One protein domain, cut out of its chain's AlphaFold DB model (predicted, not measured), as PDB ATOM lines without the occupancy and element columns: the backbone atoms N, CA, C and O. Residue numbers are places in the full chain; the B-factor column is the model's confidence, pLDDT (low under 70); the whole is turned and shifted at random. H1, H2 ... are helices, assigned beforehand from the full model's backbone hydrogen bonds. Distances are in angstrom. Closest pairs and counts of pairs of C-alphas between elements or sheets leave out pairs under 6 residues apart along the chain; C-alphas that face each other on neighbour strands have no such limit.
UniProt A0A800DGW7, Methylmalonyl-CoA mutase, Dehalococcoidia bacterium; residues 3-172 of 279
ATOM      1  N   PHE A   3     112.422  76.026  83.810       96.88
ATOM      2  CA  PHE A   3     113.382  75.164  84.509       96.88
ATOM      3  C   PHE A   3     113.234  75.228  86.028       96.88
ATOM      4  O   PHE A   3     113.448  74.213  86.688       96.88
ATOM      5  N   LYS A   4     112.832  76.386  86.575       95.75
ATOM      6  CA  LYS A   4     112.572  76.535  88.014       95.75
ATOM      7  C   LYS A   4     111.448  75.620  88.473       95.75
ATOM      8  O   LYS A   4     111.608  74.962  89.492       95.75
ATOM      9  N   GLU A   5     110.370  75.508  87.698       94.88
ATOM     10  CA  GLU A   5     109.274  74.592  88.031       94.88
ATOM     11  C   GLU A   5     109.734  73.130  88.045       94.88
ATOM     12  O   GLU A   5     109.380  72.366  88.940       94.88
ATOM     13  N   ILE A   6     110.577  72.725  87.090       96.12
ATOM     14  CA  ILE A   6     111.100  71.354  87.051       96.12
ATOM     15  C   ILE A   6     112.018  71.083  88.248       96.12
ATOM     16  O   ILE A   6     111.872  70.065  88.928       96.12
ATOM     17  N   ALA A   7     112.936  72.008  88.525       97.38
ATOM     18  CA  ALA A   7     113.850  71.936  89.658       97.38
ATOM     19  C   ALA A   7     113.095  71.920  91.001       97.38
ATOM     20  O   ALA A   7     113.417  71.108  91.866       97.38
ATOM     21  N   PHE A   8     112.026  72.712  91.145       96.00
ATOM     22  CA  PHE A   8     111.148  72.711  92.319       96.00
ATOM     23  C   PHE A   8     110.550  71.329  92.599       96.00
ATOM     24  O   PHE A   8     110.648  70.835  93.722       96.00
ATOM     25  N   GLN A   9     109.997  70.656  91.587       95.69
ATOM     26  CA  GLN A   9     109.412  69.322  91.775       95.69
ATOM     27  C   GLN A   9     110.466  68.275  92.173       95.69
ATOM     28  O   GLN A   9     110.193  67.382  92.981       95.69
ATOM     29  N   ARG A  10     111.690  68.378  91.634       96.50
ATOM     30  CA  ARG A  10     112.821  67.503  92.000       96.50
ATOM     31  C   ARG A  10     113.259  67.751  93.447       96.50
ATOM     32  O   ARG A  10     113.355  66.794  94.221       96.50
ATOM     33  N   ALA A  11     113.434  69.018  93.826       97.62
ATOM     34  CA  ALA A  11     113.784  69.444  95.178       97.62
ATOM     35  C   ALA A  11     112.731  68.989  96.201       97.62
ATOM     36  O   ALA A  11     113.076  68.360  97.198       97.62
ATOM     37  N   ALA A  12     111.441  69.196  95.916       97.00
ATOM     38  CA  ALA A  12     110.344  68.806  96.802       97.00
ATOM     39  C   ALA A  12     110.362  67.304  97.136       97.00
ATOM     40  O   ALA A  12     110.216  66.926  98.300       97.00
ATOM     41  N   ARG A  13     110.605  66.433  96.143       97.19
ATOM     42  CA  ARG A  13     110.732  64.982  96.371       97.19
ATOM     43  C   ARG A  13     111.932  64.637  97.253       97.19
ATOM     44  O   ARG A  13     111.800  63.804  98.151       97.19
ATOM     45  N   ARG A  14     113.084  65.271  97.011       97.56
ATOM     46  CA  ARG A  14     114.317  65.053  97.785       97.56
ATOM     47  C   ARG A  14     114.143  65.506  99.236       97.56
ATOM     48  O   ARG A  14     114.416  64.730 100.153       97.56
ATOM     49  N   MET A  15     113.584  66.698  99.439       98.06
ATOM     50  CA  MET A  15     113.254  67.235 100.759       98.06
ATOM     51  C   MET A  15     112.257  66.344 101.501       98.06
ATOM     52  O   MET A  15     112.506  65.979 102.646       98.06
ATOM     53  N   TRP A  16     111.161  65.933 100.858       97.94
ATOM     54  CA  TRP A  16     110.146  65.074 101.475       97.94
ATOM     55  C   TRP A  16     110.727  63.750 101.980       97.94
ATOM     56  O   TRP A  16     110.514  63.367 103.135       97.94
ATOM     57  N   ALA A  17     111.511  63.071 101.138       98.19
ATOM     58  CA  ALA A  17     112.173  61.828 101.511       98.19
ATOM     59  C   ALA A  17     113.123  62.029 102.702       98.19
ATOM     60  O   ALA A  17     113.123  61.219 103.633       98.19
ATOM     61  N   LYS A  18     113.885  63.131 102.708       98.00
ATOM     62  CA  LYS A  18     114.797  63.489 103.800       98.00
ATOM     63  C   LYS A  18     114.050  63.758 105.106       98.00
ATOM     64  O   LYS A  18     114.393  63.166 106.124       98.00
ATOM     65  N   ILE A  19     112.984  64.562 105.069       97.50
ATOM     66  CA  ILE A  19     112.137  64.862 106.234       97.50
ATOM     67  C   ILE A  19     111.601  63.567 106.844       97.50
ATOM     68  O   ILE A  19     111.770  63.326 108.038       97.50
ATOM     69  N   LEU A  20     110.986  62.696 106.042       98.06
ATOM     70  CA  LEU A  20     110.401  61.465 106.569       98.06
ATOM     71  C   LEU A  20     111.444  60.493 107.115       98.06
ATOM     72  O   LEU A  20     111.202  59.846 108.135       98.06
ATOM     73  N   LYS A  21     112.606  60.397 106.469       97.75
ATOM     74  CA  LYS A  21     113.684  59.518 106.919       97.75
ATOM     75  C   LYS A  21     114.344  60.024 108.199       97.75
ATOM     76  O   LYS A  21     114.507  59.250 109.136       97.75
ATOM     77  N   GLU A  22     114.726  61.295 108.238       96.94
ATOM     78  CA  GLU A  22     115.558  61.859 109.305       96.94
ATOM     79  C   GLU A  22     114.728  62.335 110.500       96.94
ATOM     80  O   GLU A  22     115.044  61.989 111.636       96.94
ATOM     81  N   LYS A  23     113.639  63.079 110.263       95.06
ATOM     82  CA  LYS A  23     112.802  63.646 111.335       95.06
ATOM     83  C   LYS A  23     111.826  62.621 111.907       95.06
ATOM     84  O   LYS A  23     111.620  62.577 113.115       95.06
ATOM     85  N   PHE A  24     111.227  61.797 111.046       96.62
ATOM     86  CA  PHE A  24     110.173  60.854 111.444       96.62
ATOM     87  C   PHE A  24     110.634  59.390 111.514       96.62
ATOM     88  O   PHE A  24     109.851  58.522 111.899       96.62
ATOM     89  N   GLY A  25     111.889  59.090 111.159       97.44
ATOM     90  CA  GLY A  25     112.444  57.738 111.259       97.44
ATOM     91  C   GLY A  25     111.741  56.707 110.370       97.44
ATOM     92  O   GLY A  25     111.673  55.527 110.730       97.44
ATOM     93  N   ALA A  26     111.180  57.132 109.233       97.38
ATOM     94  CA  ALA A  26     110.459  56.248 108.326       97.38
ATOM     95  C   ALA A  26     111.354  55.084 107.861       97.38
ATOM     96  O   ALA A  26     112.470  55.286 107.388       97.38
ATOM     97  N   ARG A  27     110.845  53.851 107.980       95.88
ATOM     98  CA  ARG A  27     111.566  52.623 107.580       95.88
ATOM     99  C   ARG A  27     111.138  52.077 106.223       95.88
ATOM    100  O   ARG A  27     111.897  51.358 105.587       95.88
ATOM    101  N   ASN A  28     109.913  52.380 105.800       96.88
ATOM    102  CA  ASN A  28     109.374  51.927 104.526       96.88
ATOM    103  C   ASN A  28     109.658  52.979 103.448       96.88
ATOM    104  O   ASN A  28     109.215  54.120 103.572       96.88
ATOM    105  N   GLU A  29     110.339  52.587 102.373       95.44
ATOM    106  CA  GLU A  29     110.628  53.466 101.232       95.44
ATOM    107  C   GLU A  29     109.356  54.065 100.622       95.44
ATOM    108  O   GLU A  29     109.348  55.220 100.208       95.44
ATOM    109  N   ARG A  30     108.236  53.328 100.641       96.62
ATOM    110  CA  ARG A  30     106.951  53.821 100.119       96.62
ATOM    111  C   ARG A  30     106.422  55.022 100.896       96.62
ATOM    112  O   ARG A  30     105.697  55.826 100.315       96.62
ATOM    113  N   SER A  31     106.774  55.155 102.176       96.44
ATOM    114  CA  SER A  31     106.428  56.339 102.967       96.44
ATOM    115  C   SER A  31     107.170  57.572 102.454       96.44
ATOM    116  O   SER A  31     106.598  58.651 102.441       96.44
ATOM    117  N   MET A  32     108.399  57.405 101.956       97.25
ATOM    118  CA  MET A  32     109.263  58.486 101.465       97.25
ATOM    119  C   MET A  32     108.898  58.976 100.054       97.25
ATOM    120  O   MET A  32     109.513  59.915  99.555       97.25
ATOM    121  N   LEU A  33     107.903  58.369  99.398       95.94
ATOM    122  CA  LEU A  33     107.456  58.772  98.067       95.94
ATOM    123  C   LEU A  33     106.489  59.956  98.150       95.94
ATOM    124  O   LEU A  33     105.340  59.799  98.573       95.94
ATOM    125  N   LEU A  34     106.921  61.115  97.658       95.50
ATOM    126  CA  LEU A  34     106.021  62.229  97.372       95.50
ATOM    127  C   LEU A  34     105.297  61.957  96.045       95.50
ATOM    128  O   LEU A  34     105.920  61.925  94.984       95.50
ATOM    129  N   ARG A  35     103.982  61.729  96.116       91.81
ATOM    130  CA  ARG A  35     103.111  61.500  94.954       91.81
ATOM    131  C   ARG A  35     102.244  62.728  94.737       91.81
ATOM    132  O   ARG A  35     101.483  63.092  95.628       91.81
ATOM    133  N   GLN A  36     102.351  63.330  93.561       86.38
ATOM    134  CA  GLN A  36     101.575  64.506  93.182       86.38
ATOM    135  C   GLN A  36     100.610  64.140  92.047       86.38
ATOM    136  O   GLN A  36     100.974  63.337  91.184       86.38
ATOM    137  N   PRO A  37      99.380  64.686  92.047       79.06
ATOM    138  CA  PRO A  37      98.390  64.402  91.006       79.06
ATOM    139  C   PRO A  37      98.797  64.969  89.636       79.06
ATOM    140  O   PRO A  37      98.391  64.436  88.608       79.06
ATOM    141  N   ALA A  38      99.628  66.013  89.626       76.50
ATOM    142  CA  ALA A  38     100.223  66.618  88.443       76.50
ATOM    143  C   ALA A  38     101.689  66.990  88.725       76.50
ATOM    144  O   ALA A  38     102.081  67.130  89.886       76.50
ATOM    145  N   GLY A  39     102.495  67.121  87.668       82.94
ATOM    146  CA  GLY A  39     103.826  67.722  87.750       82.94
ATOM    147  C   GLY A  39     103.756  69.252  87.678       82.94
ATOM    148  O   GLY A  39     102.730  69.857  87.984       82.94
ATOM    149  N   ALA A  40     104.851  69.878  87.243       86.19
ATOM    150  CA  ALA A  40     104.880  71.310  86.944       86.19
ATOM    151  C   ALA A  40     103.757  71.716  85.968       86.19
ATOM    152  O   ALA A  40     103.544  71.047  84.962       86.19
ATOM    153  N   HIS A  41     103.069  72.827  86.232       84.94
ATOM    154  CA  HIS A  41     102.033  73.378  85.354       84.94
ATOM    155  C   HIS A  41     102.236  74.881  85.172       84.94
ATOM    156  O   HIS A  41     102.918  75.522  85.966       84.94
ATOM    157  N   MET A  42     101.649  75.459  84.121       87.50
ATOM    158  CA  MET A  42     101.826  76.889  83.848       87.50
ATOM    159  C   MET A  42     101.172  77.794  84.897       87.50
ATOM    160  O   MET A  42     101.565  78.944  84.992       87.50
ATOM    161  N   GLY A  43     100.185  77.294  85.649       88.19
ATOM    162  CA  GLY A  43      99.416  78.093  86.612       88.19
ATOM    163  C   GLY A  43      98.241  78.814  85.951       88.19
ATOM    164  O   GLY A  43      98.338  79.284  84.816       88.19
ATOM    165  N   TYR A  44      97.111  78.874  86.651       91.00
ATOM    166  CA  TYR A  44      95.884  79.511  86.160       91.00
ATOM    167  C   TYR A  44      96.043  81.035  86.075       91.00
ATOM    168  O   TYR A  44      95.512  81.683  85.179       91.00
ATOM    169  N   GLU A  45      96.865  81.600  86.955       90.25
ATOM    170  CA  GLU A  45      97.222  83.014  87.021       90.25
ATOM    171  C   GLU A  45      98.036  83.513  85.816       90.25
ATOM    172  O   GLU A  45      98.283  84.712  85.694       90.25
ATOM    173  N   ASN A  46      98.490  82.607  84.944       92.06
ATOM    174  CA  ASN A  46      99.214  82.931  83.713       92.06
ATOM    175  C   ASN A  46      98.324  82.899  82.462       92.06
ATOM    176  O   ASN A  46      98.805  83.166  81.355       92.06
ATOM    177  N   CYS A  47      97.037  82.587  82.620       93.56
ATOM    178  CA  CYS A  47      96.059  82.692  81.548       93.56
ATOM    179  C   CYS A  47      95.696  84.144  81.255       93.56
ATOM    180  O   CYS A  47      95.521  84.959  82.157       93.56
ATOM    181  N   THR A  48      95.529  84.457  79.973       93.44
ATOM    182  CA  THR A  48      95.166  85.801  79.517       93.44
ATOM    183  C   THR A  48      93.800  85.794  78.849       93.44
ATOM    184  O   THR A  48      93.524  84.942  78.002       93.44
ATOM    185  N   VAL A  49      92.952  86.762  79.210       90.62
ATOM    186  CA  VAL A  49      91.689  87.040  78.501       90.62
ATOM    187  C   VAL A  49      91.995  87.531  77.087       90.62
ATOM    188  O   VAL A  49      91.352  87.129  76.122       90.62
ATOM    189  N   GLN A  50      93.017  88.378  76.956       90.50
ATOM    190  CA  GLN A  50      93.531  88.838  75.675       90.50
ATOM    191  C   GLN A  50      94.222  87.678  74.957       90.50
ATOM    192  O   GLN A  50      95.042  86.975  75.552       90.50
ATOM    193  N   ARG A  51      93.913  87.501  73.667       90.19
ATOM    194  CA  ARG A  51      94.458  86.425  72.817       90.19
ATOM    195  C   ARG A  51      94.421  85.055  73.520       90.19
ATOM    196  O   ARG A  51      95.472  84.441  73.719       90.19
ATOM    197  N   PRO A  52      93.228  84.556  73.890       89.94
ATOM    198  CA  PRO A  52      93.078  83.389  74.761       89.94
ATOM    199  C   PRO A  52      93.703  82.119  74.166       89.94
ATOM    200  O   PRO A  52      94.205  81.278  74.898       89.94
ATOM    201  N   LEU A  53      93.800  82.000  72.837       91.25
ATOM    202  CA  LEU A  53      94.481  80.877  72.180       91.25
ATOM    203  C   LEU A  53      95.979  80.767  72.524       91.25
ATOM    204  O   LEU A  53      96.534  79.669  72.472       91.25
ATOM    205  N   ASN A  54      96.629  81.854  72.958       94.00
ATOM    206  CA  ASN A  54      98.001  81.790  73.471       94.00
ATOM    207  C   ASN A  54      98.101  80.893  74.713       94.00
ATOM    208  O   ASN A  54      99.145  80.280  74.944       94.00
ATOM    209  N   ASN A  55      97.018  80.772  75.490       94.31
ATOM    210  CA  ASN A  55      96.975  79.922  76.674       94.31
ATOM    211  C   ASN A  55      97.176  78.444  76.315       94.31
ATOM    212  O   ASN A  55      97.851  77.760  77.067       94.31
ATOM    213  N   LEU A  56      96.744  77.966  75.136       94.00
ATOM    214  CA  LEU A  56      97.062  76.598  74.698       94.00
ATOM    215  C   LEU A  56      98.578  76.377  74.617       94.00
ATOM    216  O   LEU A  56      99.089  75.378  75.113       94.00
ATOM    217  N   THR A  57      99.309  77.326  74.029       95.56
ATOM    218  CA  THR A  57     100.774  77.235  73.919       95.56
ATOM    219  C   THR A  57     101.424  77.262  75.300       95.56
ATOM    220  O   THR A  57     102.317  76.462  75.578       95.56
ATOM    221  N   ARG A  58     100.945  78.133  76.195       96.06
ATOM    222  CA  ARG A  58     101.414  78.182  77.588       96.06
ATOM    223  C   ARG A  58     101.157  76.852  78.311       96.06
ATOM    224  O   ARG A  58     102.069  76.332  78.952       96.06
ATOM    225  N   SER A  59      99.978  76.257  78.132       95.31
ATOM    226  CA  SER A  59      99.596  74.974  78.732       95.31
ATOM    227  C   SER A  59     100.404  73.811  78.169       95.31
ATOM    228  O   SER A  59     100.797  72.929  78.925       95.31
ATOM    229  N   VAL A  60     100.729  73.822  76.872       96.44
ATOM    230  CA  VAL A  60     101.642  72.844  76.256       96.44
ATOM    231  C   VAL A  60     103.041  72.947  76.862       96.44
ATOM    232  O   VAL A  60     103.628  71.927  77.213       96.44
ATOM    233  N   VAL A  61     103.570  74.159  77.057       96.69
ATOM    234  CA  VAL A  61     104.861  74.355  77.744       96.69
ATOM    235  C   VAL A  61     104.797  73.838  79.186       96.69
ATOM    236  O   VAL A  61     105.716  73.146  79.626       96.69
ATOM    237  N   GLY A  62     103.697  74.101  79.898       95.44
ATOM    238  CA  GLY A  62     103.436  73.538  81.225       95.44
ATOM    239  C   GLY A  62     103.410  72.005  81.221       95.44
ATOM    240  O   GLY A  62     104.084  71.377  82.026       95.44
ATOM    241  N   ALA A  63     102.727  71.388  80.259       95.56
ATOM    242  CA  ALA A  63     102.667  69.936  80.101       95.56
ATOM    243  C   ALA A  63     104.044  69.312  79.845       95.56
ATOM    244  O   ALA A  63     104.366  68.259  80.396       95.56
ATOM    245  N   ILE A  64     104.877  69.969  79.035       96.50
ATOM    246  CA  ILE A  64     106.264  69.547  78.825       96.50
ATOM    247  C   ILE A  64     107.023  69.612  80.155       96.50
ATOM    248  O   ILE A  64     107.677  68.638  80.522       96.50
ATOM    249  N   ALA A  65     106.894  70.701  80.921       95.56
ATOM    250  CA  ALA A  65     107.508  70.800  82.245       95.56
ATOM    251  C   ALA A  65     107.002  69.698  83.197       95.56
ATOM    252  O   ALA A  65     107.803  69.095  83.913       95.56
ATOM    253  N   SER A  66     105.706  69.367  83.172       94.50
ATOM    254  CA  SER A  66     105.131  68.246  83.927       94.50
ATOM    255  C   SER A  66     105.822  66.925  83.581       94.50
ATOM    256  O   SER A  66     106.293  66.221  84.473       94.50
ATOM    257  N   ALA A  67     105.976  66.624  82.287       94.69
ATOM    258  CA  ALA A  67     106.643  65.407  81.822       94.69
ATOM    259  C   ALA A  67     108.094  65.317  82.298       94.69
ATOM    260  O   ALA A  67     108.518  64.302  82.851       94.69
ATOM    261  N   LEU A  68     108.842  66.408  82.128       94.88
ATOM    262  CA  LEU A  68     110.254  66.476  82.501       94.88
ATOM    263  C   LEU A  68     110.468  66.503  84.020       94.88
ATOM    264  O   LEU A  68     111.560  66.197  84.486       94.88
ATOM    265  N   SER A  69     109.436  66.836  84.796       93.12
ATOM    266  CA  SER A  69     109.476  66.832  86.260       93.12
ATOM    267  C   SER A  69     108.963  65.539  86.898       93.12
ATOM    268  O   SER A  69     109.011  65.427  88.124       93.12
ATOM    269  N   GLY A  70     108.551  64.543  86.104       90.06
ATOM    270  CA  GLY A  70     108.136  63.215  86.575       90.06
ATOM    271  C   GLY A  70     106.622  62.991  86.655       90.06
ATOM    272  O   GLY A  70     106.190  62.003  87.247       90.06
ATOM    273  N   GLY A  71     105.822  63.892  86.082       90.75
ATOM    274  CA  GLY A  71     104.375  63.756  85.934       90.75
ATOM    275  C   GLY A  71     103.944  63.371  84.511       90.75
ATOM    276  O   GLY A  71     104.761  63.288  83.595       90.75
ATOM    277  N   PRO A  72     102.645  63.130  84.281       91.19
ATOM    278  CA  PRO A  72     102.090  63.015  82.931       91.19
ATOM    279  C   PRO A  72     102.074  64.382  82.205       91.19
ATOM    280  O   PRO A  72     101.873  65.410  82.860       91.19
ATOM    281  N   PRO A  73     102.239  64.430  80.865       93.25
ATOM    282  CA  PRO A  73     102.238  65.667  80.077       93.25
ATOM    283  C   PRO A  73     100.823  66.234  79.896       93.25
ATOM    284  O   PRO A  73     100.293  66.202  78.792       93.25
ATOM    285  N   ILE A  74     100.190  66.720  80.963       91.19
ATOM    286  CA  ILE A  74      98.805  67.215  80.936       91.19
ATOM    287  C   ILE A  74      98.785  68.713  80.576       91.19
ATOM    288  O   ILE A  74      99.250  69.520  81.383       91.19
ATOM    289  N   PRO A  75      98.243  69.117  79.409       92.44
ATOM    290  CA  PRO A  75      98.097  70.522  79.035       92.44
ATOM    291  C   PRO A  75      96.888  71.117  79.743       92.44
ATOM    292  O   PRO A  75      95.751  70.926  79.326       92.44
ATOM    293  N   MET A  76      97.151  71.822  80.838       90.19
ATOM    294  CA  MET A  76      96.149  72.531  81.624       90.19
ATOM    295  C   MET A  76      96.710  73.882  82.082       90.19
ATOM    296  O   MET A  76      97.919  73.981  82.337       90.19
ATOM    297  N   PRO A  77      95.851  74.900  82.240       91.75
ATOM    298  CA  PRO A  77      94.397  74.900  81.994       91.75
ATOM    299  C   PRO A  77      94.004  74.975  80.497       91.75
ATOM    300  O   PRO A  77      94.869  75.190  79.643       91.75
ATOM    301  N   PRO A  78      92.720  74.774  80.147       90.81
ATOM    302  CA  PRO A  78      92.215  74.980  78.787       90.81
ATOM    303  C   PRO A  78      92.355  76.445  78.344       90.81
ATOM    304  O   PRO A  78      92.468  77.359  79.162       90.81
ATOM    305  N   TYR A  79      92.373  76.697  77.029       91.31
ATOM    306  CA  TYR A  79      92.732  78.027  76.520       91.31
ATOM    307  C   TYR A  79      91.724  79.130  76.902       91.31
ATOM    308  O   TYR A  79      92.076  80.311  76.961       91.31
ATOM    309  N   ASP A  80      90.473  78.741  77.134       89.81
ATOM    310  CA  ASP A  80      89.326  79.585  77.457       89.81
ATOM    311  C   ASP A  80      89.032  79.661  78.962       89.81
ATOM    312  O   ASP A  80      88.048  80.291  79.348       89.81
ATOM    313  N   GLU A  81      89.896  79.097  79.812       90.38
ATOM    314  CA  GLU A  81      89.840  79.233  81.271       90.38
ATOM    315  C   GLU A  81      89.559  80.675  81.741       90.38
ATOM    316  O   GLU A  81      88.613  80.871  82.498       90.38
ATOM    317  N   PRO A  82      90.266  81.727  81.269       88.75
ATOM    318  CA  PRO A  82      90.026  83.081  81.770       88.75
ATOM    319  C   PRO A  82      88.726  83.710  81.236       88.75
ATOM    320  O   PRO A  82      88.367  84.809  81.651       88.75
ATOM    321  N   LEU A  83      88.031  83.054  80.298       85.31
ATOM    322  CA  LEU A  83      86.763  83.524  79.724       85.31
ATOM    323  C   LEU A  83      85.536  82.964  80.459       85.31
ATOM    324  O   LEU A  83      84.410  83.370  80.172       85.31
ATOM    325  N   GLY A  84      85.726  82.020  81.382       80.12
ATOM    326  CA  GLY A  84      84.639  81.394  82.118       80.12
ATOM    327  C   GLY A  84      85.121  80.234  82.971       80.12
ATOM    328  O   GLY A  84      85.997  80.407  83.801       80.12
ATOM    329  N   LEU A  85      84.519  79.055  82.802       74.25
ATOM    330  CA  LEU A  85      84.929  77.861  83.548       74.25
ATOM    331  C   LEU A  85      86.004  77.033  82.823       74.25
ATOM    332  O   LEU A  85      86.481  76.064  83.402       74.25
ATOM    333  N   GLY A  86      86.297  77.331  81.547       66.06
ATOM    334  CA  GLY A  86      87.199  76.517  80.717       66.06
ATOM    335  C   GLY A  86      86.579  75.249  80.096       66.06
ATOM    336  O   GLY A  86      87.268  74.259  79.887       66.06
ATOM    337  N   TRP A  87      85.260  75.213  79.853       72.75
ATOM    338  CA  TRP A  87      84.526  73.981  79.469       72.75
ATOM    339  C   TRP A  87      84.062  73.957  78.011       72.75
ATOM    340  O   TRP A  87      83.155  73.190  77.672       72.75
ATOM    341  N   SER A  88      84.611  74.793  77.121       84.25
ATOM    342  CA  SER A  88      84.265  74.611  75.710       84.25
ATOM    343  C   SER A  88      84.733  73.234  75.232       84.25
ATOM    344  O   SER A  88      85.784  72.718  75.635       84.25
ATOM    345  N   LEU A  89      83.920  72.617  74.373       86.06
ATOM    346  CA  LEU A  89      84.250  71.322  73.782       86.06
ATOM    347  C   LEU A  89      85.532  71.440  72.953       86.06
ATOM    348  O   LEU A  89      86.350  70.530  72.949       86.06
ATOM    349  N   GLU A  90      85.726  72.585  72.304       86.44
ATOM    350  CA  GLU A  90      86.911  72.918  71.529       86.44
ATOM    351  C   GLU A  90      88.166  73.018  72.402       86.44
ATOM    352  O   GLU A  90      89.188  72.426  72.055       86.44
ATOM    353  N   ALA A  91      88.111  73.718  73.540       89.38
ATOM    354  CA  ALA A  91      89.260  73.811  74.436       89.38
ATOM    355  C   ALA A  91      89.600  72.468  75.083       89.38
ATOM    356  O   ALA A  91      90.777  72.115  75.160       89.38
ATOM    357  N   SER A  92      88.577  71.696  75.462       89.56
ATOM    358  CA  SER A  92      88.746  70.336  75.986       89.56
ATOM    359  C   SER A  92      89.403  69.424  74.945       89.56
ATOM    360  O   SER A  92      90.423  68.799  75.228       89.56
ATOM    361  N   GLN A  93      88.886  69.412  73.711       91.94
ATOM    362  CA  GLN A  93      89.438  68.617  72.611       91.94
ATOM    363  C   GLN A  93      90.888  69.013  72.292       91.94
ATOM    364  O   GLN A  93      91.738  68.138  72.137       91.94
ATOM    365  N   LEU A  94      91.202  70.313  72.236       92.69
ATOM    366  CA  LEU A  94      92.568  70.780  71.983       92.69
ATOM    367  C   LEU A  94      93.536  70.406  73.111       92.69
ATOM    368  O   LEU A  94      94.672  70.029  72.826       92.69
ATOM    369  N   ALA A  95      93.108  70.478  74.374       92.88
ATOM    370  CA  ALA A  95      93.917  70.035  75.508       92.88
ATOM    371  C   ALA A  95      94.186  68.520  75.453       92.88
ATOM    372  O   ALA A  95      95.321  68.078  75.654       92.88
ATOM    373  N   GLU A  96      93.173  67.720  75.109       94.94
ATOM    374  CA  GLU A  96      93.329  66.278  74.907       94.94
ATOM    375  C   GLU A  96      94.258  65.938  73.738       94.94
ATOM    376  O   GLU A  96      95.091  65.036  73.847       94.94
ATOM    377  N   ASP A  97      94.124  66.627  72.609       96.88
ATOM    378  CA  ASP A  97      94.958  66.374  71.437       96.88
ATOM    379  C   ASP A  97      96.401  66.799  71.690       96.88
ATOM    380  O   ASP A  97      97.322  66.054  71.359       96.88
ATOM    381  N   ALA A  98      96.617  67.912  72.393       96.75
ATOM    382  CA  ALA A  98      97.937  68.288  72.877       96.75
ATOM    383  C   ALA A  98      98.538  67.206  73.797       96.75
ATOM    384  O   ALA A  98      99.700  66.840  73.614       96.75
ATOM    385  N   PHE A  99      97.764  66.618  74.721       96.06
ATOM    386  CA  PHE A  99      98.228  65.477  75.524       96.06
ATOM    387  C   PHE A  99      98.633  64.295  74.629       96.06
ATOM    388  O   PHE A  99      99.720  63.736  74.795       96.06
ATOM    389  N   LYS A 100      97.787  63.924  73.656       97.69
ATOM    390  CA  LYS A 100      98.039  62.800  72.737       97.69
ATOM    391  C   LYS A 100      99.302  63.033  71.906       97.69
ATOM    392  O   LYS A 100     100.112  62.116  71.795       97.69
ATOM    393  N   ILE A 101      99.516  64.245  71.398       98.38
ATOM    394  CA  ILE A 101     100.726  64.623  70.656       98.38
ATOM    395  C   ILE A 101     101.959  64.484  71.556       98.38
ATOM    396  O   ILE A 101     102.918  63.796  71.199       98.38
ATOM    397  N   LEU A 102     101.935  65.068  72.758       97.19
ATOM    398  CA  LEU A 102     103.072  65.019  73.684       97.19
ATOM    399  C   LEU A 102     103.406  63.586  74.131       97.19
ATOM    400  O   LEU A 102     104.578  63.224  74.277       97.19
ATOM    401  N   TYR A 103     102.381  62.760  74.330       96.12
ATOM    402  CA  TYR A 103     102.529  61.393  74.811       96.12
ATOM    403  C   TYR A 103     102.887  60.393  73.698       96.12
ATOM    404  O   TYR A 103     103.856  59.647  73.831       96.12
ATOM    405  N   TYR A 104     102.136  60.363  72.594       97.38
ATOM    406  CA  TYR A 104     102.275  59.344  71.545       97.38
ATOM    407  C   TYR A 104     103.251  59.737  70.433       97.38
ATOM    408  O   TYR A 104     103.995  58.877  69.947       97.38
ATOM    409  N   GLU A 105     103.278  61.011  70.037       98.12
ATOM    410  CA  GLU A 105     104.117  61.485  68.931       98.12
ATOM    411  C   GLU A 105     105.492  61.923  69.435       98.12
ATOM    412  O   GLU A 105     106.508  61.333  69.051       98.12
ATOM    413  N   ALA A 106     105.521  62.888  70.361       97.38
ATOM    414  CA  ALA A 106     106.751  63.415  70.954       97.38
ATOM    415  C   ALA A 106     107.382  62.453  71.970       97.38
ATOM    416  O   ALA A 106     108.585  62.529  72.222       97.38
ATOM    417  N   LYS A 107     106.594  61.515  72.517       96.38
ATOM    418  CA  LYS A 107     107.075  60.425  73.381       96.38
ATOM    419  C   LYS A 107     107.840  60.924  74.608       96.38
ATOM    420  O   LYS A 107     108.797  60.281  75.044       96.38
ATOM    421  N   LEU A 108     107.397  62.043  75.185       94.75
ATOM    422  CA  LEU A 108     108.089  62.701  76.301       94.75
ATOM    423  C   LEU A 108     108.240  61.816  77.543       94.75
ATOM    424  O   LEU A 108     109.139  62.028  78.346       94.75
ATOM    425  N   THR A 109     107.397  60.797  77.683       92.44
ATOM    426  CA  THR A 109     107.388  59.874  78.823       92.44
ATOM    427  C   THR A 109     108.262  58.630  78.621       92.44
ATOM    428  O   THR A 109     108.254  57.737  79.465       92.44
ATOM    429  N   ARG A 110     109.023  58.528  77.516       95.06
ATOM    430  CA  ARG A 110     109.868  57.348  77.234       95.06
ATOM    431  C   ARG A 110     111.131  57.252  78.080       95.06
ATOM    432  O   ARG A 110     111.627  56.146  78.273       95.06
ATOM    433  N   VAL A 111     111.673  58.382  78.523       95.31
ATOM    434  CA  VAL A 111     112.894  58.444  79.331       95.31
ATOM    435  C   VAL A 111     112.531  59.041  80.682       95.31
ATOM    436  O   VAL A 111     111.869  60.073  80.741       95.31
ATOM    437  N   LEU A 112     112.947  58.378  81.758       92.88
ATOM    438  CA  LEU A 112     112.767  58.885  83.115       92.88
ATOM    439  C   LEU A 112     113.820  59.957  83.406       92.88
ATOM    440  O   LEU A 112     114.988  59.744  83.100       92.88
ATOM    441  N   ASP A 113     113.384  61.071  83.999       95.00
ATOM    442  CA  ASP A 113     114.207  62.239  84.359       95.00
ATOM    443  C   ASP A 113     115.280  62.575  83.299       95.00
ATOM    444  O   ASP A 113     116.476  62.524  83.581       95.00
ATOM    445  N   PRO A 114     114.889  62.908  82.052       95.94
ATOM    446  CA  PRO A 114     115.845  63.140  80.966       95.94
ATOM    447  C   PRO A 114     116.758  64.356  81.197       95.94
ATOM    448  O   PRO A 114     117.705  64.555  80.440       95.94
ATOM    449  N   LEU A 115     116.474  65.181  82.211       96.94
ATOM    450  CA  LEU A 115     117.307  66.314  82.618       96.94
ATOM    451  C   LEU A 115     118.339  65.946  83.695       96.94
ATOM    452  O   LEU A 115     119.130  66.809  84.079       96.94
ATOM    453  N   ALA A 116     118.359  64.692  84.161       97.06
ATOM    454  CA  ALA A 116     119.347  64.204  85.113       97.06
ATOM    455  C   ALA A 116     120.775  64.422  84.590       97.06
ATOM    456  O   ALA A 116     121.109  64.076  83.456       97.06
ATOM    457  N   GLY A 117     121.627  65.004  85.433       97.00
ATOM    458  CA  GLY A 117     123.010  65.342  85.094       97.00
ATOM    459  C   GLY A 117     123.186  66.652  84.319       97.00
ATOM    460  O   GLY A 117     124.321  67.048  84.056       97.00
ATOM    461  N   SER A 118     122.107  67.365  83.974       98.38
ATOM    462  CA  SER A 118     122.212  68.728  83.445       98.38
ATOM    463  C   SER A 118     122.783  69.658  84.514       98.38
ATOM    464  O   SER A 118     122.111  69.940  85.501       98.38
ATOM    465  N   TYR A 119     123.994  70.186  84.300       98.38
ATOM    466  CA  TYR A 119     124.666  71.067  85.266       98.38
ATOM    467  C   TYR A 119     123.775  72.210  85.763       98.38
ATOM    468  O   TYR A 119     123.759  72.511  86.952       98.38
ATOM    469  N   TYR A 120     123.006  72.819  84.856       98.38
ATOM    470  CA  TYR A 120     122.103  73.912  85.199       98.38
ATOM    471  C   TYR A 120     120.919  73.446  86.048       98.38
ATOM    472  O   TYR A 120     120.619  74.060  87.066       98.38
ATOM    473  N   VAL A 121     120.250  72.356  85.654       98.25
ATOM    474  CA  VAL A 121     119.050  71.882  86.365       98.25
ATOM    475  C   VAL A 121     119.419  71.294  87.722       98.25
ATOM    476  O   VAL A 121     118.697  71.534  88.685       98.25
ATOM    477  N   GLU A 122     120.540  70.575  87.829       98.50
ATOM    478  CA  GLU A 122     121.027  70.068  89.117       98.50
ATOM    479  C   GLU A 122     121.380  71.215  90.069       98.50
ATOM    480  O   GLU A 122     120.871  71.246  91.187       98.50
ATOM    481  N   HIS A 123     122.139  72.214  89.604       98.56
ATOM    482  CA  HIS A 123     122.467  73.385  90.418       98.56
ATOM    483  C   HIS A 123     121.215  74.150  90.865       98.56
ATOM    484  O   HIS A 123     121.049  74.425  92.050       98.56
ATOM    485  N   LEU A 124     120.285  74.411  89.942       98.38
ATOM    486  CA  LEU A 124     119.026  75.085  90.254       98.38
ATOM    487  C   LEU A 124     118.153  74.276  91.229       98.38
ATOM    488  O   LEU A 124     117.437  74.853  92.046       98.38
ATOM    489  N   THR A 125     118.204  72.940  91.165       98.56
ATOM    490  CA  THR A 125     117.511  72.063  92.127       98.56
ATOM    491  C   THR A 125     118.092  72.238  93.531       98.56
ATOM    492  O   THR A 125     117.332  72.325  94.496       98.56
ATOM    493  N   ASP A 126     119.417  72.331  93.649       98.62
ATOM    494  CA  ASP A 126     120.098  72.558  94.925       98.62
ATOM    495  C   ASP A 126     119.799  73.952  95.502       98.62
ATOM    496  O   ASP A 126     119.473  74.056  96.684       98.62
ATOM    497  N   GLU A 127     119.815  75.003  94.676       98.50
ATOM    498  CA  GLU A 127     119.486  76.371  95.107       98.50
ATOM    499  C   GLU A 127     118.048  76.485  95.640       98.50
ATOM    500  O   GLU A 127     117.808  77.093  96.688       98.50
ATOM    501  N   ILE A 128     117.078  75.880  94.940       98.38
ATOM    502  CA  ILE A 128     115.674  75.879  95.376       98.38
ATOM    503  C   ILE A 128     115.517  75.106  96.686       98.38
ATOM    504  O   ILE A 128     114.805  75.565  97.581       98.38
ATOM    505  N   GLU A 129     116.178  73.955  96.824       98.56
ATOM    506  CA  GLU A 129     116.148  73.193  98.071       98.56
ATOM    507  C   GLU A 129     116.743  73.983  99.243       98.56
ATOM    508  O   GLU A 129     116.140  74.025 100.315       98.56
ATOM    509  N   GLU A 130     117.896  74.630  99.063       98.56
ATOM    510  CA  GLU A 130     118.526  75.435 100.114       98.56
ATOM    511  C   GLU A 130     117.610  76.584 100.565       98.56
ATOM    512  O   GLU A 130     117.390  76.785 101.766       98.56
ATOM    513  N   ALA A 131     117.016  77.302  99.607       98.19
ATOM    514  CA  ALA A 131     116.064  78.368  99.894       98.19
ATOM    515  C   ALA A 131     114.827  77.845 100.645       98.19
ATOM    516  O   ALA A 131     114.388  78.461 101.621       98.19
ATOM    517  N   ALA A 132     114.298  76.687 100.242       98.19
ATOM    518  CA  ALA A 132     113.152  76.059 100.887       98.19
ATOM    519  C   ALA A 132     113.469  75.577 102.313       98.19
ATOM    520  O   ALA A 132     112.654  75.769 103.215       98.19
ATOM    521  N   TRP A 133     114.661  75.019 102.567       98.25
ATOM    522  CA  TRP A 133     115.098  74.665 103.925       98.25
ATOM    523  C   TRP A 133     115.223  75.885 104.832       98.25
ATOM    524  O   TRP A 133     114.807  75.836 105.990       98.25
ATOM    525  N   LYS A 134     115.765  76.992 104.313       98.19
ATOM    526  CA  LYS A 134     115.852  78.251 105.059       98.19
ATOM    527  C   LYS A 134     114.466  78.760 105.449       98.19
ATOM    528  O   LYS A 134     114.277  79.199 106.582       98.19
ATOM    529  N   GLU A 135     113.507  78.691 104.532       97.31
ATOM    530  CA  GLU A 135     112.128  79.098 104.795       97.31
ATOM    531  C   GLU A 135     111.444  78.172 105.808       97.31
ATOM    532  O   GLU A 135     110.831  78.647 106.765       97.31
ATOM    533  N   LEU A 136     111.640  76.856 105.684       96.69
ATOM    534  CA  LEU A 136     111.134  75.887 106.654       96.69
ATOM    535  C   LEU A 136     111.707  76.136 108.057       96.69
ATOM    536  O   LEU A 136     110.960  76.093 109.029       96.69
ATOM    537  N   GLY A 137     112.994  76.476 108.167       97.12
ATOM    538  CA  GLY A 137     113.620  76.838 109.439       97.12
ATOM    539  C   GLY A 137     113.003  78.083 110.086       97.12
ATOM    540  O   GLY A 137     112.814  78.111 111.304       97.12
ATOM    541  N   LYS A 138     112.616  79.096 109.293       97.25
ATOM    542  CA  LYS A 138     111.860  80.248 109.816       97.25
ATOM    543  C   LYS A 138     110.506  79.806 110.362       97.25
ATOM    544  O   LYS A 138     110.171  80.172 111.485       97.25
ATOM    545  N   ILE A 139     109.763  78.992 109.611       97.25
ATOM    546  CA  ILE A 139     108.449  78.480 110.030       97.25
ATOM    547  C   ILE A 139     108.577  77.649 111.314       97.25
ATOM    548  O   ILE A 139     107.785  77.815 112.239       97.25
ATOM    549  N   GLU A 140     109.594  76.794 111.419       96.31
ATOM    550  CA  GLU A 140     109.853  76.028 112.642       96.31
ATOM    551  C   GLU A 140     110.176  76.946 113.832       96.31
ATOM    552  O   GLU A 140     109.650  76.728 114.922       96.31
ATOM    553  N   SER A 141     110.944  78.022 113.625       97.12
ATOM    554  CA  SER A 141     111.241  79.008 114.678       97.12
ATOM    555  C   SER A 141     110.013  79.794 115.159       97.12
ATOM    556  O   SER A 141     110.001  80.273 116.291       97.12
ATOM    557  N   MET A 142     108.965  79.887 114.332       96.12
ATOM    558  CA  MET A 142     107.677  80.499 114.685       96.12
ATOM    559  C   MET A 142     106.761  79.558 115.484       96.12
ATOM    560  O   MET A 142     105.687  79.979 115.898       96.12
ATOM    561  N   GLY A 143     107.155  78.298 115.703       96.06
ATOM    562  CA  GLY A 143     106.306  77.283 116.338       96.06
ATOM    563  C   GLY A 143     105.580  76.366 115.349       96.06
ATOM    564  O   GLY A 143     104.676  75.632 115.742       96.06
ATOM    565  N   GLY A 144     105.981  76.370 114.074       96.44
ATOM    566  CA  GLY A 144     105.412  75.525 113.026       96.44
ATOM    567  C   GLY A 144     104.365  76.232 112.164       96.44
ATOM    568  O   GLY A 144     104.063  77.412 112.337       96.44
ATOM    569  N   ILE A 145     103.811  75.495 111.196       95.88
ATOM    570  CA  ILE A 145     102.945  76.073 110.156       95.88
ATOM    571  C   ILE A 145     101.640  76.661 110.710       95.88
ATOM    572  O   ILE A 145     101.189  77.681 110.205       95.88
ATOM    573  N   VAL A 146     101.066  76.070 111.765       95.25
ATOM    574  CA  VAL A 146      99.829  76.574 112.391       95.25
ATOM    575  C   VAL A 146     100.062  77.968 112.975       95.25
ATOM    576  O   VAL A 146      99.396  78.913 112.565       95.25
ATOM    577  N   ALA A 147     101.089  78.129 113.815       95.19
ATOM    578  CA  ALA A 147     101.458  79.425 114.381       95.19
ATOM    579  C   ALA A 147     101.847  80.450 113.295       95.19
ATOM    580  O   ALA A 147     101.507  81.631 113.385       95.19
ATOM    581  N   ALA A 148     102.516  80.010 112.223       95.44
ATOM    582  CA  ALA A 148     102.838  80.878 111.092       95.44
ATOM    583  C   ALA A 148     101.574  81.391 110.366       95.44
ATOM    584  O   ALA A 148     101.521  82.570 110.010       95.44
ATOM    585  N   ILE A 149     100.553  80.546 110.183       93.56
ATOM    586  CA  ILE A 149      99.257  80.932 109.598       93.56
ATOM    587  C   ILE A 149      98.496  81.882 110.531       93.56
ATOM    588  O   ILE A 149      98.012  82.913 110.067       93.56
ATOM    589  N   GLU A 150      98.431  81.575 111.831       92.06
ATOM    590  CA  GLU A 150      97.746  82.402 112.841       92.06
ATOM    591  C   GLU A 150      98.398  83.782 113.002       92.06
ATOM    592  O   GLU A 150      97.717  84.786 113.183       92.06
ATOM    593  N   SER A 151      99.724  83.865 112.864       92.69
ATOM    594  CA  SER A 151     100.448  85.143 112.882       92.69
ATOM    595  C   SER A 151     100.261  85.986 111.608       92.69
ATOM    596  O   SER A 151     100.795  87.100 111.509       92.69
ATOM    597  N   GLY A 152      99.579  85.451 110.589       92.69
ATOM    598  CA  GLY A 152      99.409  86.068 109.273       92.69
ATOM    599  C   GLY A 152     100.673  86.081 108.402       92.69
ATOM    600  O   GLY A 152     100.712  86.788 107.394       92.69
ATOM    601  N   TYR A 153     101.742  85.374 108.790       94.31
ATOM    602  CA  TYR A 153     103.017  85.387 108.063       94.31
ATOM    603  C   TYR A 153     102.864  84.849 106.639       94.31
ATOM    604  O   TYR A 153     103.279  85.506 105.686       94.31
ATOM    605  N   VAL A 154     102.208  83.694 106.493       94.12
ATOM    606  CA  VAL A 154     102.028  83.020 105.197       94.12
ATOM    607  C   VAL A 154     101.253  83.909 104.221       94.12
ATOM    608  O   VAL A 154     101.664  84.098 103.078       94.12
ATOM    609  N   GLN A 155     100.160  84.510 104.685       93.50
ATOM    610  CA  GLN A 155      99.294  85.382 103.898       93.50
ATOM    611  C   GLN A 155     100.045  86.641 103.450       93.50
ATOM    612  O   GLN A 155      99.950  87.024 102.284       93.50
ATOM    613  N   ARG A 156     100.835  87.256 104.345       94.69
ATOM    614  CA  ARG A 156     101.656  88.431 104.014       94.69
ATOM    615  C   ARG A 156     102.721  88.124 102.970       94.69
ATOM    616  O   ARG A 156     102.861  88.900 102.030       94.69
ATOM    617  N   GLU A 157     103.450  87.017 103.095       95.88
ATOM    618  CA  GLU A 157     104.492  86.664 102.121       95.88
ATOM    619  C   GLU A 157     103.896  86.338 100.740       95.88
ATOM    620  O   GLU A 157     104.428  86.782  99.720       95.88
ATOM    621  N   ILE A 158     102.742  85.659 100.688       95.00
ATOM    622  CA  ILE A 158     102.009  85.424  99.432       95.00
ATOM    623  C   ILE A 158     101.547  86.753  98.817       95.00
ATOM    624  O   ILE A 158     101.787  86.998  97.633       95.00
ATOM    625  N   ALA A 159     100.925  87.633  99.610       95.69
ATOM    626  CA  ALA A 159     100.448  88.934  99.143       95.69
ATOM    627  C   ALA A 159     101.598  89.817  98.636       95.69
ATOM    628  O   ALA A 159     101.479  90.461  97.595       95.69
ATOM    629  N   LYS A 160     102.738  89.801  99.333       97.12
ATOM    630  CA  LYS A 160     103.954  90.505  98.925       97.12
ATOM    631  C   LYS A 160     104.480  89.991  97.586       97.12
ATOM    632  O   LYS A 160     104.734  90.802  96.699       97.12
ATOM    633  N   SER A 161     104.588  88.674  97.410       96.19
ATOM    634  CA  SER A 161     105.003  88.066  96.135       96.19
ATOM    635  C   SER A 161     104.071  88.464  94.982       96.19
ATOM    636  O   SER A 161     104.534  88.867  93.911       96.19
ATOM    637  N   ALA A 162     102.753  88.423  95.212       96.50
ATOM    638  CA  ALA A 162     101.756  88.831  94.226       96.50
ATOM    639  C   ALA A 162     101.881  90.321  93.861       96.50
ATOM    640  O   ALA A 162     101.892  90.666  92.679       96.50
ATOM    641  N   TYR A 163     102.043  91.193  94.859       97.56
ATOM    642  CA  TYR A 163     102.236  92.630  94.659       97.56
ATOM    643  C   TYR A 163     103.514  92.937  93.871       97.56
ATOM    644  O   TYR A 163     103.490  93.697  92.904       97.56
ATOM    645  N   GLU A 164     104.636  92.319  94.245       97.75
ATOM    646  CA  GLU A 164     105.909  92.487  93.543       97.75
ATOM    647  C   GLU A 164     105.811  92.031  92.088       97.75
ATOM    648  O   GLU A 164     106.315  92.711  91.195       97.75
ATOM    649  N   ARG A 165     105.129  90.909  91.829       95.88
ATOM    650  CA  ARG A 165     104.876  90.435  90.468       95.88
ATOM    651  C   ARG A 165     104.031  91.418  89.666       95.88
ATOM    652  O   ARG A 165     104.420  91.773  88.557       95.88
ATOM    653  N   GLN A 166     102.919  91.882  90.228       97.06
ATOM    654  CA  GLN A 166     102.046  92.846  89.562       97.06
ATOM    655  C   GLN A 166     102.809  94.126  89.199       97.06
ATOM    656  O   GLN A 166     102.738  94.594  88.064       97.06
ATOM    657  N   ARG A 167     103.639  94.628  90.119       98.06
ATOM    658  CA  ARG A 167     104.498  95.790  89.875       98.06
ATOM    659  C   ARG A 167     105.487  95.561  88.726       98.06
ATOM    660  O   ARG A 167     105.671  96.457  87.909       98.06
ATOM    661  N   ARG A 168     106.108  94.377  88.626       97.75
ATOM    662  CA  ARG A 168     106.997  94.045  87.494       97.75
ATOM    663  C   ARG A 168     106.253  94.025  86.159       97.75
ATOM    664  O   ARG A 168     106.801  94.484  85.160       97.75
ATOM    665  N   ILE A 169     105.021  93.519  86.137       96.44
ATOM    666  CA  ILE A 169     104.177  93.501  84.932       96.44
ATOM    667  C   ILE A 169     103.840  94.931  84.491       96.44
ATOM    668  O   ILE A 169     103.967  95.255  83.309       96.44
ATOM    669  N   GLU A 170     103.452  95.791  85.435       96.38
ATOM    670  CA  GLU A 170     103.101  97.196  85.181       96.38
ATOM    671  C   GLU A 170     104.304  98.038  84.743       96.38
ATOM    672  O   GLU A 170     104.186  98.868  83.844       96.38
ATOM    673  N   ASN A 171     105.478  97.781  85.322       96.75
ATOM    674  CA  ASN A 171     106.730  98.430  84.934       96.75
ATOM    675  C   ASN A 171     107.297  97.919  83.595       96.75
ATOM    676  O   ASN A 171     108.293  98.459  83.115       96.75
ATOM    677  N   GLY A 172     106.718  96.865  83.008       94.88
ATOM    678  CA  GLY A 172     107.235  96.225  81.793       94.88
ATOM    679  C   GLY A 172     108.503  95.387  82.005       94.88
ATOM    680  O   GLY A 172     109.160  95.017  81.035       94.88
TER     681      GLY A 172
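This is residues 3 to 172 of the 279 residues of the protein "Methylmalonyl-CoA mutase" of Dehalococcoidia bacterium (UniProt A0A800DGW7). Two helix pairs are joined at one corner: H5, the longest helix, packs on H1 at 53 degrees, and the start of H1 meets the end of H3, which has H4 packed on it. Little H2 folds back onto the later part of H1, while beyond H5 the short H6 leads to H7, whose residues 155 to 170 stick out as an arm with 171 and 172. The printed part has 170 residues with seven named helices, H1 to H7 in chain order, and no named strand: all helix. It is only just compact, close to loose, with a radius of gyration of the C-alphas of 18.6 A and spans of 49 by 40 by 30 A.

H5, residues 119 to 141, touches the hub H1, residues 3 to 22, with residues 121 to 129 alone; the closest C-alphas, of Thr 125 and Ala 7, are 4.4 A apart. They run the same way at a steep tilt of 53 degrees. H2, residues 29 to 32, touches H1, closest at the C-alphas of Met 32 and Ala 17, 4.4 A. H3, residues 54 to 68, and H1 touch only at their ends, C-alphas 65 and 6 being closest at 6.0 A. H4, residues 89 to 105, touches H3, closest at C-alphas 98 and 60, 6.8 A. H6, residues 145 to 150, is close to but not clearly touching H5, and likewise H7, residues 153 to 170; the closest C-alphas are 145 and 139, 6.0 A, and 148 and 154, 6.3 A. H5 and H7 are apart. Every O i to N i+4 pair is within hydrogen-bond range in H1 and H3 to H7; H2 is too short for one.

H5 measures 33.3 A, H1 28.2 A, H7 25.7 A, H4 22.7 A and H3 21.6 A. C-alpha 3 is at (113.382, 75.164, 84.509) and C-alpha 170 at (103.101, 97.196, 85.181).

The farthest C-alphas, of Arg 27 and Gln 50, are 51.5 A apart. The printed part has no cut. The links H2 to H3, H3 to H4 and H4 to H5 are long. Residue 86 alone has pLDDT under 70.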